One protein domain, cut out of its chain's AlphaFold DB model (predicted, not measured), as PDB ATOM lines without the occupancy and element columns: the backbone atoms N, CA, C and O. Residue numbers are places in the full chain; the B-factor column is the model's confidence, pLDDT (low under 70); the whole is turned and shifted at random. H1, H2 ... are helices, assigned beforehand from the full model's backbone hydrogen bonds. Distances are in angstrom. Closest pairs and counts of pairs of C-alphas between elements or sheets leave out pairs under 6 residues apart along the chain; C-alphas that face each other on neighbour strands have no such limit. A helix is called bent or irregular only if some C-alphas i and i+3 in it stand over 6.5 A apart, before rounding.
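What this domain is: This is residues 10 to 52 of the 150 residues of an uncharacterized protein of Trabulsiella odontotermitis (UniProt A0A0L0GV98). One long helix, H2, with a slight kink, makes nearly the whole length, and a short helix, H1, is set at its first end like the foot of an L. The two helices meet near their ends at a corner, and residues 50 to 52 form a short tail that turns aside at the far end of H2. The printed part has 43 residues with two named helices, H1 then H2, and no named strand; its class is all helix. The whole is extended, with a radius of gyration of the C-alphas of 17.6 A, and its C-alphas span 54 by 16 by 8 A.

How they stand to each other: H2, residues 20 to 49, has a kink of 25 degrees near residue 29. It is neither bent nor irregular, but only just: C-alphas 39 and 42 are 6.5 A apart. H1, residues 10 to 18, is close to H2 but not clearly touching it, with 2 pairs of C-alphas within 8 A. The closest C-alphas of the two, those of Leu 16 and Leu 22, are 7.1 A apart. Their lines are about perpendicular, at 77 degrees, and their centres are 27.1 A apart. In H1 every O i to N i+4 pair is within hydrogen-bond range; in H2 21 of 26 are.

Where its parts are: H2 measures 42.8 A from C-alpha 20 at (-8.116, -38.067, -30.670) to C-alpha 49 at (-17.295, -0.721, -11.955). H1 measures 12.2 A and begins with C-alpha 10 at (4.721, -35.047, -40.968).

The domain as a whole: The two C-alphas farthest apart, those of Ser 11 and Gly 50, are 53.9 A apart. Residues 10 to 42 and 44 to 50 stand free. The link from H1 to H2 is tight, with 1 residue, and the printed part has no cut. The mean pLDDT of the printed part is 73.6; residues 10 to 19 and 42 to 52 are under 70.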
ATOM      1  N   PHE A  10       5.941 -34.528 -40.351       68.06
ATOM      2  CA  PHE A  10       4.721 -35.047 -40.968       68.06
ATOM      3  C   PHE A  10       4.212 -36.292 -40.233       68.06
ATOM      4  O   PHE A  10       3.013 -36.421 -40.005       68.06
ATOM      5  N   SER A  11       5.121 -37.156 -39.774       63.44
ATOM      6  CA  SER A  11       4.776 -38.297 -38.918       63.44
ATOM      7  C   SER A  11       4.254 -37.852 -37.552       63.44
ATOM      8  O   SER A  11       3.274 -38.406 -37.071       63.44
ATOM      9  N   LEU A  12       4.842 -36.810 -36.953       64.06
ATOM     10  CA  LEU A  12       4.327 -36.196 -35.725       64.06
ATOM     11  C   LEU A  12       2.949 -35.563 -35.935       64.06
ATOM     12  O   LEU A  12       2.078 -35.732 -35.091       64.06
ATOM     13  N   ALA A  13       2.730 -34.878 -37.059       65.38
ATOM     14  CA  ALA A  13       1.433 -34.297 -37.393       65.38
ATOM     15  C   ALA A  13       0.354 -35.371 -37.611       65.38
ATOM     16  O   ALA A  13      -0.777 -35.187 -37.173       65.38
ATOM     17  N   LEU A  14       0.706 -36.506 -38.226       65.38
ATOM     18  CA  LEU A  14      -0.188 -37.655 -38.391       65.38
ATOM     19  C   LEU A  14      -0.478 -38.362 -37.062       65.38
ATOM     20  O   LEU A  14      -1.637 -38.647 -36.782       65.38
ATOM     21  N   LEU A  15       0.530 -38.561 -36.205       64.25
ATOM     22  CA  LEU A  15       0.336 -39.099 -34.852       64.25
ATOM     23  C   LEU A  15      -0.566 -38.193 -34.005       64.25
ATOM     24  O   LEU A  15      -1.435 -38.689 -33.297       64.25
ATOM     25  N   LEU A  16      -0.402 -36.871 -34.123       62.53
ATOM     26  CA  LEU A  16      -1.243 -35.884 -33.442       62.53
ATOM     27  C   LEU A  16      -2.672 -35.839 -34.014       62.53
ATOM     28  O   LEU A  16      -3.603 -35.444 -33.312       62.53
ATOM     29  N   HIS A  17      -2.847 -36.218 -35.283       65.25
ATOM     30  CA  HIS A  17      -4.146 -36.303 -35.948       65.25
ATOM     31  C   HIS A  17      -4.895 -37.597 -35.600       65.25
ATOM     32  O   HIS A  17      -6.101 -37.548 -35.372       65.25
ATOM     33  N   GLU A  18      -4.198 -38.734 -35.490       64.62
ATOM     34  CA  GLU A  18      -4.801 -40.017 -35.099       64.62
ATOM     35  C   GLU A  18      -5.101 -40.110 -33.599       64.62
ATOM     36  O   GLU A  18      -6.043 -40.786 -33.183       64.62
ATOM     37  N   SER A  19      -4.354 -39.397 -32.758       67.88
ATOM     38  CA  SER A  19      -4.593 -39.394 -31.320       67.88
ATOM     39  C   SER A  19      -5.700 -38.406 -30.940       67.88
ATOM     40  O   SER A  19      -5.451 -37.360 -30.331       67.88
ATOM     41  N   ALA A  20      -6.952 -38.748 -31.245       74.12
ATOM     42  CA  ALA A  20      -8.116 -38.067 -30.670       74.12
ATOM     43  C   ALA A  20      -8.001 -37.964 -29.131       74.12
ATOM     44  O   ALA A  20      -8.425 -36.982 -28.528       74.12
ATOM     45  N   SER A  21      -7.331 -38.935 -28.504       71.44
ATOM     46  CA  SER A  21      -6.983 -38.946 -27.081       71.44
ATOM     47  C   SER A  21      -6.094 -37.775 -26.638       71.44
ATOM     48  O   SER A  21      -6.350 -37.207 -25.579       71.44
ATOM     49  N   LEU A  22      -5.094 -37.359 -27.425       76.19
ATOM     50  CA  LEU A  22      -4.247 -36.209 -27.071       76.19
ATOM     51  C   LEU A  22      -5.013 -34.889 -27.190       76.19
ATOM     52  O   LEU A  22      -4.859 -34.017 -26.336       76.19
ATOM     53  N   TRP A  23      -5.888 -34.760 -28.191       82.12
ATOM     54  CA  TRP A  23      -6.785 -33.607 -28.303       82.12
ATOM     55  C   TRP A  23      -7.769 -33.532 -27.141       82.12
ATOM     56  O   TRP A  23      -7.977 -32.453 -26.591       82.12
ATOM     57  N   LEU A  24      -8.329 -34.670 -26.726       80.44
ATOM     58  CA  LEU A  24      -9.215 -34.745 -25.566       80.44
ATOM     59  C   LEU A  24      -8.489 -34.372 -24.272       80.44
ATOM     60  O   LEU A  24      -9.040 -33.614 -23.481       80.44
ATOM     61  N   LEU A  25      -7.248 -34.826 -24.071       81.12
ATOM     62  CA  LEU A  25      -6.437 -34.445 -22.909       81.12
ATOM     63  C   LEU A  25      -6.096 -32.952 -22.908       81.12
ATOM     64  O   LEU A  25      -6.199 -32.293 -21.874       81.12
ATOM     65  N   LEU A  26      -5.732 -32.400 -24.065       81.81
ATOM     66  CA  LEU A  26      -5.434 -30.977 -24.203       81.81
ATOM     67  C   LEU A  26      -6.684 -30.125 -23.949       81.81
ATOM     68  O   LEU A  26      -6.623 -29.156 -23.195       81.81
ATOM     69  N   LEU A  27      -7.834 -30.511 -24.506       84.75
ATOM     70  CA  LEU A  27      -9.114 -29.855 -24.238       84.75
ATOM     71  C   LEU A  27      -9.498 -29.974 -22.764       84.75
ATOM     72  O   LEU A  27      -9.864 -28.967 -22.168       84.75
ATOM     73  N   ALA A  28      -9.354 -31.151 -22.155       82.19
ATOM     74  CA  ALA A  28      -9.639 -31.372 -20.740       82.19
ATOM     75  C   ALA A  28      -8.744 -30.533 -19.813       82.19
ATOM     76  O   ALA A  28      -9.196 -30.123 -18.748       82.19
ATOM     77  N   ALA A  29      -7.505 -30.233 -20.214       85.06
ATOM     78  CA  ALA A  29      -6.604 -29.362 -19.460       85.06
ATOM     79  C   ALA A  29      -6.877 -27.864 -19.698       85.06
ATOM     80  O   ALA A  29      -6.793 -27.057 -18.771       85.06
ATOM     81  N   VAL A  30      -7.217 -27.472 -20.930       86.31
ATOM     82  CA  VAL A  30      -7.401 -26.063 -21.318       86.31
ATOM     83  C   VAL A  30      -8.789 -25.537 -20.945       86.31
ATOM     84  O   VAL A  30      -8.891 -24.417 -20.440       86.31
ATOM     85  N   LEU A  31      -9.854 -26.327 -21.135       87.62
ATOM     86  CA  LEU A  31     -11.225 -25.929 -20.790       87.62
ATOM     87  C   LEU A  31     -11.367 -25.405 -19.356       87.62
ATOM     88  O   LEU A  31     -11.900 -24.307 -19.207       87.62
ATOM     89  N   PRO A  32     -10.911 -26.107 -18.298       84.00
ATOM     90  CA  PRO A  32     -11.108 -25.635 -16.931       84.00
ATOM     91  C   PRO A  32     -10.391 -24.305 -16.686       84.00
ATOM     92  O   PRO A  32     -10.943 -23.431 -16.019       84.00
ATOM     93  N   GLY A  33      -9.210 -24.106 -17.282       84.75
ATOM     94  CA  GLY A  33      -8.483 -22.839 -17.214       84.75
ATOM     95  C   GLY A  33      -9.231 -21.694 -17.899       84.75
ATOM     96  O   GLY A  33      -9.374 -20.614 -17.323       84.75
ATOM     97  N   VAL A  34      -9.769 -21.933 -19.099       85.56
ATOM     98  CA  VAL A  34     -10.564 -20.943 -19.844       85.56
ATOM     99  C   VAL A  34     -11.877 -20.634 -19.122       85.56
ATOM    100  O   VAL A  34     -12.228 -19.464 -18.974       85.56
ATOM    101  N   CYS A  35     -12.579 -21.647 -18.612       85.69
ATOM    102  CA  CYS A  35     -13.797 -21.481 -17.821       85.69
ATOM    103  C   CYS A  35     -13.534 -20.671 -16.546       85.69
ATOM    104  O   CYS A  35     -14.275 -19.732 -16.256       85.69
ATOM    105  N   LEU A  36     -12.457 -20.977 -15.817       84.06
ATOM    106  CA  LEU A  36     -12.061 -20.230 -14.626       84.06
ATOM    107  C   LEU A  36     -11.708 -18.778 -14.971       84.06
ATOM    108  O   LEU A  36     -12.155 -17.853 -14.293       84.06
ATOM    109  N   TRP A  37     -10.958 -18.555 -16.051       83.50
ATOM    110  CA  TRP A  37     -10.619 -17.212 -16.516       83.50
ATOM    111  C   TRP A  37     -11.867 -16.405 -16.892       83.50
ATOM    112  O   TRP A  37     -12.008 -15.257 -16.471       83.50
ATOM    113  N   LEU A  38     -12.809 -17.013 -17.617       83.50
ATOM    114  CA  LEU A  38     -14.085 -16.393 -17.974       83.50
ATOM    115  C   LEU A  38     -14.973 -16.128 -16.759       83.50
ATOM    116  O   LEU A  38     -15.658 -15.112 -16.752       83.50
ATOM    117  N   ALA A  39     -14.945 -16.973 -15.726       80.44
ATOM    118  CA  ALA A  39     -15.681 -16.749 -14.481       80.44
ATOM    119  C   ALA A  39     -15.069 -15.615 -13.638       80.44
ATOM    120  O   ALA A  39     -15.783 -14.824 -13.022       80.44
ATOM    121  N   LEU A  40     -13.740 -15.491 -13.644       79.69
ATOM    122  CA  LEU A  40     -13.022 -14.450 -12.909       79.69
ATOM    123  C   LEU A  40     -13.034 -13.098 -13.633       79.69
ATOM    124  O   LEU A  40     -13.021 -12.053 -12.982       79.69
ATOM    125  N   ARG A  41     -13.112 -13.083 -14.968       81.44
ATOM    126  CA  ARG A  41     -13.158 -11.868 -15.795       81.44
ATOM    127  C   ARG A  41     -14.275 -10.877 -15.405       81.44
ATOM    128  O   ARG A  41     -13.949  -9.702 -15.205       81.44
ATOM    129  N   PRO A  42     -15.554 -11.274 -15.237       69.94
ATOM    130  CA  PRO A  42     -16.623 -10.374 -14.808       69.94
ATOM    131  C   PRO A  42     -16.475  -9.963 -13.341       69.94
ATOM    132  O   PRO A  42     -16.853  -8.849 -12.988       69.94
ATOM    133  N   VAL A  43     -15.872 -10.793 -12.482       68.50
ATOM    134  CA  VAL A  43     -15.546 -10.420 -11.092       68.50
ATOM    135  C   VAL A  43     -14.477  -9.325 -11.073       68.50
ATOM    136  O   VAL A  43     -14.558  -8.368 -10.303       68.50
ATOM    137  N   TRP A  44     -13.489  -9.424 -11.958       69.25
ATOM    138  CA  TRP A  44     -12.432  -8.430 -12.092       69.25
ATOM    139  C   TRP A  44     -12.957  -7.102 -12.657       69.25
ATOM    140  O   TRP A  44     -12.601  -6.030 -12.164       69.25
ATOM    141  N   TRP A  45     -13.869  -7.162 -13.633       67.19
ATOM    142  CA  TRP A  45     -14.537  -5.984 -14.196       67.19
ATOM    143  C   TRP A  45     -15.536  -5.333 -13.230       67.19
ATOM    144  O   TRP A  45     -15.525  -4.115 -13.058       67.19
ATOM    145  N   SER A  46     -16.351  -6.122 -12.531       65.81
ATOM    146  CA  SER A  46     -17.323  -5.610 -11.551       65.81
ATOM    147  C   SER A  46     -16.653  -4.944 -10.347       65.81
ATOM    148  O   SER A  46     -17.181  -3.966  -9.815       65.81
ATOM    149  N   ARG A  47     -15.447  -5.390  -9.961       64.44
ATOM    150  CA  ARG A  47     -14.627  -4.704  -8.948       64.44
ATOM    151  C   ARG A  47     -14.192  -3.301  -9.374       64.44
ATOM    152  O   ARG A  47     -14.096  -2.443  -8.502       64.44
ATOM    153  N   ARG A  48     -13.966  -3.054 -10.671       64.44
ATOM    154  CA  ARG A  48     -13.654  -1.711 -11.197       64.44
ATOM    155  C   ARG A  48     -14.901  -0.840 -11.366       64.44
ATOM    156  O   ARG A  48     -14.813   0.364 -11.175       64.44
ATOM    157  N   ALA A  49     -16.048  -1.441 -11.681       63.31
ATOM    158  CA  ALA A  49     -17.295  -0.721 -11.955       63.31
ATOM    159  C   ALA A  49     -18.152  -0.407 -10.708       63.31
ATOM    160  O   ALA A  49     -19.196   0.223 -10.833       63.31
ATOM    161  N   GLY A  50     -17.767  -0.848  -9.504       59.97
ATOM    162  CA  GLY A  50     -18.530  -0.570  -8.274       59.97
ATOM    163  C   GLY A  50     -19.865  -1.325  -8.154       59.97
ATOM    164  O   GLY A  50     -20.637  -1.082  -7.229       59.97
ATOM    165  N   TRP A  51     -20.142  -2.285  -9.039       56.75
ATOM    166  CA  TRP A  51     -21.393  -3.051  -9.082       56.75
ATOM    167  C   TRP A  51     -21.380  -4.220  -8.089       56.75
ATOM    168  O   TRP A  51     -21.324  -5.387  -8.469       56.75
ATOM    169  N   ARG A  52     -21.393  -3.928  -6.782       57.53
ATOM    170  CA  ARG A  52     -21.380  -4.975  -5.738       57.53
ATOM    171  C   ARG A  52     -22.762  -5.422  -5.266       57.53
ATOM    172  O   ARG A  52     -22.854  -6.433  -4.578       57.53
TER     173      ARG A  52